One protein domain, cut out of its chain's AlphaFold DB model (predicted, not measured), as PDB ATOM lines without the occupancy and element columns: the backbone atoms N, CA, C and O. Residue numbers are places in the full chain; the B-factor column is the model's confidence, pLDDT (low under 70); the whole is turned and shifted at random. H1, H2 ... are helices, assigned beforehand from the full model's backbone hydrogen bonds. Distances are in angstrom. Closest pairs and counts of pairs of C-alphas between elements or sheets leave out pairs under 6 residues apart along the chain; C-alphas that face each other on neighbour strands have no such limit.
ATOM      1  N   SER A 115     -58.200  39.153  21.677       61.53
ATOM      2  CA  SER A 115     -59.270  40.026  21.190       61.53
ATOM      3  C   SER A 115     -60.430  40.143  22.184       61.53
ATOM      4  O   SER A 115     -60.912  41.252  22.406       61.53
ATOM      5  N   ASP A 116     -60.838  39.040  22.815       66.50
ATOM      6  CA  ASP A 116     -61.923  39.001  23.805       66.50
ATOM      7  C   ASP A 116     -61.512  39.676  25.123       66.50
ATOM      8  O   ASP A 116     -62.278  40.466  25.680       66.50
ATOM      9  N   GLU A 117     -60.278  39.450  25.593       62.84
ATOM     10  CA  GLU A 117     -59.712  40.156  26.753       62.84
ATOM     11  C   GLU A 117     -59.630  41.668  26.498       62.84
ATOM     12  O   GLU A 117     -60.007  42.482  27.346       62.84
ATOM     13  N   THR A 118     -59.169  42.055  25.304       64.38
ATOM     14  CA  THR A 118     -59.066  43.465  24.904       64.38
ATOM     15  C   THR A 118     -60.450  44.109  24.825       64.38
ATOM     16  O   THR A 118     -60.616  45.258  25.236       64.38
ATOM     17  N   GLU A 119     -61.468  43.385  24.346       67.00
ATOM     18  CA  GLU A 119     -62.846  43.883  24.290       67.00
ATOM     19  C   GLU A 119     -63.456  44.047  25.688       67.00
ATOM     20  O   GLU A 119     -64.092  45.066  25.974       67.00
ATOM     21  N   TYR A 120     -63.219  43.087  26.586       69.94
ATOM     22  CA  TYR A 120     -63.641  43.166  27.984       69.94
ATOM     23  C   TYR A 120     -63.038  44.387  28.687       69.94
ATOM     24  O   TYR A 120     -63.741  45.136  29.372       69.94
ATOM     25  N   ILE A 121     -61.749  44.635  28.463       63.09
ATOM     26  CA  ILE A 121     -61.049  45.785  29.034       63.09
ATOM     27  C   ILE A 121     -61.541  47.081  28.411       63.09
ATOM     28  O   ILE A 121     -61.829  48.014  29.152       63.09
ATOM     29  N   ARG A 122     -61.737  47.145  27.091       64.44
ATOM     30  CA  ARG A 122     -62.334  48.316  26.435       64.44
ATOM     31  C   ARG A 122     -63.692  48.671  27.052       64.44
ATOM     32  O   ARG A 122     -63.925  49.833  27.368       64.44
ATOM     33  N   ARG A 123     -64.549  47.675  27.309       66.50
ATOM     34  CA  ARG A 123     -65.844  47.877  27.985       66.50
ATOM     35  C   ARG A 123     -65.695  48.378  29.427       66.50
ATOM     36  O   ARG A 123     -66.534  49.157  29.869       66.50
ATOM     37  N   GLN A 124     -64.658  47.971  30.165       61.47
ATOM     38  CA  GLN A 124     -64.356  48.524  31.497       61.47
ATOM     39  C   GLN A 124     -63.747  49.935  31.438       61.47
ATOM     40  O   GLN A 124     -64.012  50.767  32.304       61.47
ATOM     41  N   VAL A 125     -62.944  50.217  30.415       58.25
ATOM     42  CA  VAL A 125     -62.265  51.497  30.183       58.25
ATOM     43  C   VAL A 125     -63.248  52.587  29.762       58.25
ATOM     44  O   VAL A 125     -63.135  53.707  30.259       58.25
ATOM     45  N   ASP A 126     -64.264  52.254  28.962       58.09
ATOM     46  CA  ASP A 126     -65.368  53.163  28.612       58.09
ATOM     47  C   ASP A 126     -66.136  53.665  29.858       58.09
ATOM     48  O   ASP A 126     -66.763  54.724  29.822       58.09
ATOM     49  N   VAL A 127     -66.051  52.955  30.994       60.62
ATOM     50  CA  VAL A 127     -66.648  53.364  32.280       60.62
ATOM     51  C   VAL A 127     -65.750  54.350  33.057       60.62
ATOM     52  O   VAL A 127     -66.247  55.098  33.899       60.62
ATOM     53  N   ILE A 128     -64.440  54.421  32.770       58.84
ATOM     54  CA  ILE A 128     -63.454  55.276  33.464       58.84
ATOM     55  C   ILE A 128     -62.695  56.131  32.433       58.84
ATOM     56  O   ILE A 128     -61.551  55.856  32.070       58.84
ATOM     57  N   ALA A 129     -63.329  57.224  32.003       58.97
ATOM     58  CA  ALA A 129     -62.965  58.049  30.841       58.97
ATOM     59  C   ALA A 129     -61.596  58.779  30.863       58.97
ATOM     60  O   ALA A 129     -61.346  59.628  30.016       58.97
ATOM     61  N   THR A 130     -60.704  58.526  31.824       60.50
ATOM     62  CA  THR A 130     -59.389  59.212  31.898       60.50
ATOM     63  C   THR A 130     -58.257  58.298  32.352       60.50
ATOM     64  O   THR A 130     -57.154  58.362  31.815       60.50
ATOM     65  N   VAL A 131     -58.515  57.412  33.317       59.53
ATOM     66  CA  VAL A 131     -57.520  56.433  33.795       59.53
ATOM     67  C   VAL A 131     -57.561  55.149  32.961       59.53
ATOM     68  O   VAL A 131     -56.526  54.510  32.782       59.53
ATOM     69  N   GLY A 132     -58.728  54.801  32.406       61.62
ATOM     70  CA  GLY A 132     -58.921  53.575  31.640       61.62
ATOM     71  C   GLY A 132     -58.104  53.539  30.349       61.62
ATOM     72  O   GLY A 132     -57.436  52.547  30.083       61.62
ATOM     73  N   GLU A 133     -58.067  54.633  29.584       63.94
ATOM     74  CA  GLU A 133     -57.322  54.672  28.317       63.94
ATOM     75  C   GLU A 133     -55.809  54.497  28.548       63.94
ATOM     76  O   GLU A 133     -55.149  53.690  27.897       63.94
ATOM     77  N   THR A 134     -55.264  55.165  29.572       66.56
ATOM     78  CA  THR A 134     -53.849  55.020  29.957       66.56
ATOM     79  C   THR A 134     -53.535  53.613  30.477       66.56
ATOM     80  O   THR A 134     -52.446  53.095  30.236       66.56
ATOM     81  N   GLN A 135     -54.465  52.978  31.199       64.88
ATOM     82  CA  GLN A 135     -54.306  51.591  31.644       64.88
ATOM     83  C   GLN A 135     -54.374  50.600  30.480       64.88
ATOM     84  O   GLN A 135     -53.582  49.663  30.459       64.88
ATOM     85  N   MET A 136     -55.237  50.838  29.488       66.75
ATOM     86  CA  MET A 136     -55.312  50.026  28.273       66.75
ATOM     87  C   MET A 136     -53.990  50.068  27.505       66.75
ATOM     88  O   MET A 136     -53.436  49.017  27.197       66.75
ATOM     89  N   TYR A 137     -53.434  51.263  27.273       70.00
ATOM     90  CA  TYR A 137     -52.133  51.402  26.612       70.00
ATOM     91  C   TYR A 137     -51.010  50.716  27.391       70.00
ATOM     92  O   TYR A 137     -50.218  49.995  26.797       70.00
ATOM     93  N   LYS A 138     -50.959  50.881  28.720       70.88
ATOM     94  CA  LYS A 138     -49.959  50.201  29.557       70.88
ATOM     95  C   LYS A 138     -50.104  48.686  29.531       70.88
ATOM     96  O   LYS A 138     -49.097  47.991  29.592       70.88
ATOM     97  N   MET A 139     -51.329  48.174  29.462       69.62
ATOM     98  CA  MET A 139     -51.538  46.737  29.377       69.62
ATOM     99  C   MET A 139     -51.112  46.201  28.013       69.62
ATOM    100  O   MET A 139     -50.409  45.203  27.980       69.62
ATOM    101  N   ILE A 140     -51.476  46.879  26.918       70.12
ATOM    102  CA  ILE A 140     -51.044  46.521  25.558       70.12
ATOM    103  C   ILE A 140     -49.515  46.545  25.453       70.12
ATOM    104  O   ILE A 140     -48.924  45.633  24.889       70.12
ATOM    105  N   ASP A 141     -48.869  47.559  26.024       70.38
ATOM    106  CA  ASP A 141     -47.410  47.681  26.024       70.38
ATOM    107  C   ASP A 141     -46.751  46.567  26.853       70.38
ATOM    108  O   ASP A 141     -45.808  45.915  26.404       70.38
ATOM    109  N   TYR A 142     -47.300  46.268  28.034       71.38
ATOM    110  CA  TYR A 142     -46.825  45.178  28.885       71.38
ATOM    111  C   TYR A 142     -47.009  43.804  28.231       71.38
ATOM    112  O   TYR A 142     -46.110  42.965  28.303       71.38
ATOM    113  N   THR A 143     -48.149  43.555  27.582       69.19
ATOM    114  CA  THR A 143     -48.410  42.282  26.903       69.19
ATOM    115  C   THR A 143     -47.567  42.138  25.645       69.19
ATOM    116  O   THR A 143     -46.983  41.074  25.453       69.19
ATOM    117  N   LEU A 144     -47.421  43.190  24.833       69.50
ATOM    118  CA  LEU A 144     -46.538  43.184  23.664       69.50
ATOM    119  C   LEU A 144     -45.089  42.919  24.083       69.50
ATOM    120  O   LEU A 144     -44.460  42.000  23.565       69.50
ATOM    121  N   THR A 145     -44.609  43.628  25.107       69.75
ATOM    122  CA  THR A 145     -43.280  43.412  25.694       69.75
ATOM    123  C   THR A 145     -43.130  41.984  26.233       69.75
ATOM    124  O   THR A 145     -42.083  41.357  26.080       69.75
ATOM    125  N   GLY A 146     -44.170  41.428  26.860       70.19
ATOM    126  CA  GLY A 146     -44.187  40.041  27.326       70.19
ATOM    127  C   GLY A 146     -44.065  39.028  26.185       70.19
ATOM    128  O   GLY A 146     -43.258  38.103  26.274       70.19
ATOM    129  N   ILE A 147     -44.816  39.230  25.097       69.94
ATOM    130  CA  ILE A 147     -44.780  38.386  23.894       69.94
ATOM    131  C   ILE A 147     -43.406  38.457  23.228       69.94
ATOM    132  O   ILE A 147     -42.835  37.420  22.892       69.94
ATOM    133  N   GLU A 148     -42.851  39.657  23.067       72.00
ATOM    134  CA  GLU A 148     -41.522  39.856  22.488       72.00
ATOM    135  C   GLU A 148     -40.444  39.159  23.321       72.00
ATOM    136  O   GLU A 148     -39.622  38.425  22.772       72.00
ATOM    137  N   ASN A 149     -40.492  39.301  24.649       73.19
ATOM    138  CA  ASN A 149     -39.546  38.644  25.549       73.19
ATOM    139  C   ASN A 149     -39.674  37.116  25.526       73.19
ATOM    140  O   ASN A 149     -38.657  36.422  25.537       73.19
ATOM    141  N   MET A 150     -40.895  36.579  25.487       75.25
ATOM    142  CA  MET A 150     -41.124  35.133  25.412       75.25
ATOM    143  C   MET A 150     -40.665  34.566  24.065       75.25
ATOM    144  O   MET A 150     -39.938  33.575  24.030       75.25
ATOM    145  N   SER A 151     -41.013  35.235  22.964       73.56
ATOM    146  CA  SER A 151     -40.563  34.881  21.615       73.56
ATOM    147  C   SER A 151     -39.036  34.924  21.505       73.56
ATOM    148  O   SER A 151     -38.418  33.992  20.986       73.56
ATOM    149  N   LEU A 152     -38.398  35.962  22.054       79.94
ATOM    150  CA  LEU A 152     -36.942  36.079  22.102       79.94
ATOM    151  C   LEU A 152     -36.311  34.946  22.918       79.94
ATOM    152  O   LEU A 152     -35.338  34.346  22.459       79.94
ATOM    153  N   ALA A 153     -36.859  34.626  24.092       79.88
ATOM    154  CA  ALA A 153     -36.380  33.540  24.942       79.88
ATOM    155  C   ALA A 153     -36.434  32.189  24.216       79.88
ATOM    156  O   ALA A 153     -35.418  31.498  24.121       79.88
ATOM    157  N   GLU A 154     -37.583  31.838  23.640       79.44
ATOM    158  CA  GLU A 154     -37.760  30.581  22.908       79.44
ATOM    159  C   GLU A 154     -36.835  30.481  21.692       79.44
ATOM    160  O   GLU A 154     -36.163  29.460  21.495       79.44
ATOM    161  N   ASN A 155     -36.767  31.545  20.888       80.62
ATOM    162  CA  ASN A 155     -35.918  31.578  19.704       80.62
ATOM    163  C   ASN A 155     -34.432  31.522  20.074       80.62
ATOM    164  O   ASN A 155     -33.663  30.872  19.370       80.62
ATOM    165  N   SER A 156     -34.029  32.115  21.200       83.38
ATOM    166  CA  SER A 156     -32.647  32.067  21.685       83.38
ATOM    167  C   SER A 156     -32.244  30.664  22.139       83.38
ATOM    168  O   SER A 156     -31.195  30.159  21.734       83.38
ATOM    169  N   VAL A 157     -33.091  29.984  22.924       85.31
ATOM    170  CA  VAL A 157     -32.842  28.586  23.332       85.31
ATOM    171  C   VAL A 157     -32.743  27.688  22.101       85.31
ATOM    172  O   VAL A 157     -31.820  26.878  21.987       85.31
ATOM    173  N   ARG A 158     -33.668  27.862  21.149       83.94
ATOM    174  CA  ARG A 158     -33.672  27.115  19.890       83.94
ATOM    175  C   ARG A 158     -32.407  27.374  19.081       83.94
ATOM    176  O   ARG A 158     -31.784  26.416  18.637       83.94
ATOM    177  N   ALA A 159     -32.017  28.634  18.902       85.06
ATOM    178  CA  ALA A 159     -30.826  29.002  18.145       85.06
ATOM    179  C   ALA A 159     -29.572  28.351  18.739       85.06
ATOM    180  O   ALA A 159     -28.813  27.716  18.008       85.06
ATOM    181  N   LYS A 160     -29.398  28.414  20.068       88.94
ATOM    182  CA  LYS A 160     -28.278  27.745  20.744       88.94
ATOM    183  C   LYS A 160     -28.298  26.235  20.498       88.94
ATOM    184  O   LYS A 160     -27.276  25.678  20.118       88.94
ATOM    185  N   TYR A 161     -29.453  25.588  20.663       88.12
ATOM    186  CA  TYR A 161     -29.598  24.150  20.423       88.12
ATOM    187  C   TYR A 161     -29.247  23.756  18.980       88.12
ATOM    188  O   TYR A 161     -28.539  22.773  18.764       88.12
ATOM    189  N   ILE A 162     -29.707  24.528  17.990       87.81
ATOM    190  CA  ILE A 162     -29.401  24.284  16.576       87.81
ATOM    191  C   ILE A 162     -27.899  24.432  16.326       87.81
ATOM    192  O   ILE A 162     -27.302  23.550  15.716       87.81
ATOM    193  N   ILE A 163     -27.273  25.498  16.832       90.31
ATOM    194  CA  ILE A 163     -25.827  25.716  16.694       90.31
ATOM    195  C   ILE A 163     -25.043  24.570  17.354       90.31
ATOM    196  O   ILE A 163     -24.131  24.019  16.737       90.31
ATOM    197  N   ASP A 164     -25.423  24.153  18.565       91.25
ATOM    198  CA  ASP A 164     -24.807  23.027  19.282       91.25
ATOM    199  C   ASP A 164     -24.898  21.722  18.473       91.25
ATOM    200  O   ASP A 164     -23.903  21.000  18.332       91.25
ATOM    201  N   LEU A 165     -26.074  21.441  17.903       91.50
ATOM    202  CA  LEU A 165     -26.326  20.267  17.069       91.50
ATOM    203  C   LEU A 165     -25.505  20.304  15.776       91.50
ATOM    204  O   LEU A 165     -24.830  19.325  15.464       91.50
ATOM    205  N   LEU A 166     -25.518  21.416  15.039       92.06
ATOM    206  CA  LEU A 166     -24.752  21.563  13.797       92.06
ATOM    207  C   LEU A 166     -23.250  21.396  14.055       92.06
ATOM    208  O   LEU A 166     -22.574  20.642  13.358       92.06
ATOM    209  N   ASN A 167     -22.743  21.994  15.132       93.00
ATOM    210  CA  ASN A 167     -21.356  21.835  15.558       93.00
ATOM    211  C   ASN A 167     -21.026  20.400  15.991       93.00
ATOM    212  O   ASN A 167     -19.904  19.924  15.805       93.00
ATOM    213  N   TRP A 168     -21.975  19.675  16.588       94.56
ATOM    214  CA  TRP A 168     -21.821  18.242  16.849       94.56
ATOM    215  C   TRP A 168     -21.800  17.419  15.552       94.56
ATOM    216  O   TRP A 168     -20.948  16.539  15.424       94.56
ATOM    217  N   ILE A 169     -22.655  17.730  14.571       92.56
ATOM    218  CA  ILE A 169     -22.672  17.079  13.251       92.56
ATOM    219  C   ILE A 169     -21.324  17.283  12.550       92.56
ATOM    220  O   ILE A 169     -20.709  16.308  12.119       92.56
ATOM    221  N   PHE A 170     -20.819  18.517  12.484       93.81
ATOM    222  CA  PHE A 170     -19.528  18.804  11.854       93.81
ATOM    223  C   PHE A 170     -18.386  18.023  12.511       93.81
ATOM    224  O   PHE A 170     -17.622  17.356  11.813       93.81
ATOM    225  N   ARG A 171     -18.347  17.972  13.851       94.12
ATOM    226  CA  ARG A 171     -17.381  17.145  14.594       94.12
ATOM    227  C   ARG A 171     -17.533  15.651  14.306       94.12
ATOM    228  O   ARG A 171     -16.527  14.980  14.086       94.12
ATOM    229  N   ARG A 172     -18.763  15.126  14.266       92.94
ATOM    230  CA  ARG A 172     -19.047  13.710  13.968       92.94
ATOM    231  C   ARG A 172     -18.492  13.290  12.607       92.94
ATOM    232  O   ARG A 172     -18.011  12.168  12.473       92.94
ATOM    233  N   TYR A 173     -18.555  14.176  11.616       93.75
ATOM    234  CA  TYR A 173     -18.100  13.900  10.252       93.75
ATOM    235  C   TYR A 173     -16.693  14.421   9.933       93.75
ATOM    236  O   TYR A 173     -16.248  14.288   8.797       93.75
ATOM    237  N   GLY A 174     -15.977  14.982  10.913       91.44
ATOM    238  CA  GLY A 174     -14.627  15.514  10.710       91.44
ATOM    239  C   GLY A 174     -14.574  16.752   9.810       91.44
ATOM    240  O   GLY A 174     -13.535  17.029   9.215       91.44
ATOM    241  N   VAL A 175     -15.682  17.490   9.693       89.88
ATOM    242  CA  VAL A 175     -15.716  18.789   9.014       89.88
ATOM    243  C   VAL A 175     -15.050  19.811   9.932       89.88
ATOM    244  O   VAL A 175     -15.469  19.998  11.073       89.88
ATOM    245  N   GLY A 176     -13.972  20.431   9.453       85.81
ATOM    246  CA  GLY A 176     -13.227  21.428  10.215       85.81
ATOM    247  C   GLY A 176     -14.015  22.728  10.365       85.81
ATOM    248  O   GLY A 176     -14.580  23.219   9.394       85.81
ATOM    249  N   GLY A 177     -14.011  23.295  11.571       87.44
ATOM    250  CA  GLY A 177     -14.685  24.555  11.882       87.44
ATOM    251  C   GLY A 177     -15.831  24.396  12.879       87.44
ATOM    252  O   GLY A 177     -16.216  23.292  13.261       87.44
ATOM    253  N   GLN A 178     -16.348  25.535  13.329       88.81
ATOM    254  CA  GLN A 178     -17.483  25.621  14.235       88.81
ATOM    255  C   GLN A 178     -18.282  26.877  13.889       88.81
ATOM    256  O   GLN A 178     -17.695  27.934  13.658       88.81
ATOM    257  N   LEU A 179     -19.609  26.772  13.877       88.88
ATOM    258  CA  LEU A 179     -20.477  27.936  13.795       88.88
ATOM    259  C   LEU A 179     -20.304  28.783  15.060       88.88
ATOM    260  O   LEU A 179     -20.465  28.244  16.166       88.88
ATOM    261  N   PRO A 180     -19.985  30.081  14.919       88.56
ATOM    262  CA  PRO A 180     -19.868  30.971  16.059       88.56
ATOM    263  C   PRO A 180     -21.238  31.170  16.705       88.56
ATOM    264  O   PRO A 180     -22.263  31.254  16.026       88.56
ATOM    265  N   TYR A 181     -21.250  31.283  18.030       89.06
ATOM    266  CA  TYR A 181     -22.442  31.736  18.733       89.06
ATOM    267  C   TYR A 181     -22.584  33.251  18.537       89.06
ATOM    268  O   TYR A 181     -21.597  33.969  18.719       89.06
ATOM    269  N   PRO A 182     -23.783  33.751  18.195       87.00
ATOM    270  CA  PRO A 182     -24.082  35.175  18.248       87.00
ATOM    271  C   PRO A 182     -23.744  35.776  19.618       87.00
ATOM    272  O   PRO A 182     -23.903  35.123  20.654       87.00
ATOM    273  N   GLU A 183     -23.289  37.027  19.614       85.38
ATOM    274  CA  GLU A 183     -22.903  37.751  20.826       85.38
ATOM    275  C   GLU A 183     -24.054  37.775  21.848       85.38
ATOM    276  O   GLU A 183     -25.209  38.016  21.500       85.38
ATOM    277  N   GLY A 184     -23.750  37.462  23.111       83.12
ATOM    278  CA  GLY A 184     -24.727  37.441  24.205       83.12
ATOM    279  C   GLY A 184     -25.727  36.274  24.193       83.12
ATOM    280  O   GLY A 184     -26.442  36.098  25.180       83.12
ATOM    281  N   LEU A 185     -25.770  35.435  23.147       86.44
ATOM    282  CA  LEU A 185     -26.729  34.324  23.056       86.44
ATOM    283  C   LEU A 185     -26.548  33.314  24.192       86.44
ATOM    284  O   LEU A 185     -27.520  32.916  24.831       86.44
ATOM    285  N   VAL A 186     -25.307  32.888  24.438       86.38
ATOM    286  CA  VAL A 186     -24.998  31.873  25.458       86.38
ATOM    287  C   VAL A 186     -25.352  32.397  26.847       86.38
ATOM    288  O   VAL A 186     -26.084  31.739  27.576       86.38
ATOM    289  N   GLU A 187     -24.926  33.618  27.171       85.94
ATOM    290  CA  GLU A 187     -25.211  34.262  28.457       85.94
ATOM    291  C   GLU A 187     -26.715  34.432  28.696       85.94
ATOM    292  O   GLU A 187     -27.220  34.157  29.786       85.94
ATOM    293  N   TYR A 188     -27.449  34.859  27.664       85.00
ATOM    294  CA  TYR A 188     -28.895  35.013  27.736       85.00
ATOM    295  C   TYR A 188     -29.596  33.665  27.941       85.00
ATOM    296  O   TYR A 188     -30.463  33.562  28.811       85.00
ATOM    297  N   VAL A 189     -29.187  32.620  27.211       85.50
ATOM    298  CA  VAL A 189     -29.745  31.266  27.363       85.50
ATOM    299  C   VAL A 189     -29.425  30.669  28.735       85.50
ATOM    300  O   VAL A 189     -30.301  30.073  29.366       85.50
ATOM    301  N   ASP A 190     -28.217  30.865  29.251       86.69
ATOM    302  CA  ASP A 190     -27.830  30.382  30.579       86.69
ATOM    303  C   ASP A 190     -28.636  31.078  31.682       86.69
ATOM    304  O   ASP A 190     -29.083  30.432  32.637       86.69
ATOM    305  N   LYS A 191     -28.900  32.380  31.512       85.25
ATOM    306  CA  LYS A 191     -29.728  33.173  32.425       85.25
ATOM    307  C   LYS A 191     -31.177  32.685  32.476       85.25
ATOM    308  O   LYS A 191     -31.748  32.631  33.563       85.25
ATOM    309  N   ILE A 192     -31.775  32.328  31.337       83.75
ATOM    310  CA  ILE A 192     -33.176  31.862  31.273       83.75
ATOM    311  C   ILE A 192     -33.336  30.374  31.622       83.75
ATOM    312  O   ILE A 192     -34.372  29.988  32.154       83.75
ATOM    313  N   THR A 193     -32.327  29.532  31.365       79.56
ATOM    314  CA  THR A 193     -32.384  28.080  31.645       79.56
ATOM    315  C   THR A 193     -31.813  27.685  33.012       79.56
ATOM    316  O   THR A 193     -31.906  26.522  33.410       79.56
ATOM    317  N   GLY A 194     -31.249  28.637  33.762       68.31
ATOM    318  CA  GLY A 194     -30.733  28.406  35.112       68.31
ATOM    319  C   GLY A 194     -29.377  27.695  35.152       68.31
ATOM    320  O   GLY A 194     -29.099  26.974  36.110       68.31
TER     321      GLY A 194
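This is residues 115 to 194 of the 224 residues of an uncharacterized protein of Salmonella enterica subsp. enterica serovar Chester (UniProt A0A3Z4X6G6). One long helix, H2, makes the longest axis, and a short helix, H1, folds back beside its first end as one arm of a lopsided hairpin. Past the other end of H2 the link of residues 173 to 184 folds back, and the short helix H3 then packs crosswise on H2 at residues 153 to 160. The printed part has 80 residues with three named helices, H1, H2 and H3 in chain order, and no named strand; the class is all helix. The whole is an extended rod, with a radius of gyration of the C-alphas of 21.2 A and spans of 68 by 22 by 19 A.

Find C-alpha 131 at (-57.520, 56.433, 33.795); from there H2, residues 131 to 172, runs 60.8 A to C-alpha 172 at (-19.047, 13.710, 13.968). Before it, look for H1 in residues 115 to 125, 14.9 A long. After it, H3 takes residues 185 to 193, 12.0 A long, and ends at C-alpha 193 at (-32.384, 28.080, 31.645).

Start on H2 at residues 131 to 136, the part that alone touches H1; the closest C-alphas, those of Val 125 and Gly 132, are 4.2 A apart. H1 and H2 form a helical hairpin, opposite ways at a shallow tilt of 27 degrees. Farther on, residues 153 to 160 of H2 alone touch H3, and the closest C-alphas, those of Val 157 and Val 189, are 5.7 A apart. These two run opposite ways at a steep tilt of 67 degrees, only just short of about perpendicular. H1 and H3 are apart. In H1, H2 and H3 every O i to N i+4 pair is within hydrogen-bond range.

The C-alphas farthest apart, Val 127 and Gly 174, are 67.9 A from each other. The printed part has no cut; the link from H1 to H2 is tight, and that from H2 to H3 is long, with 12 residues. Residues 126 to 131 stand free, and so do residues 141 to 151 of H2. Mean pLDDT of the printed part is 77.4, and residues 115 to 136 are among the 28 under 70.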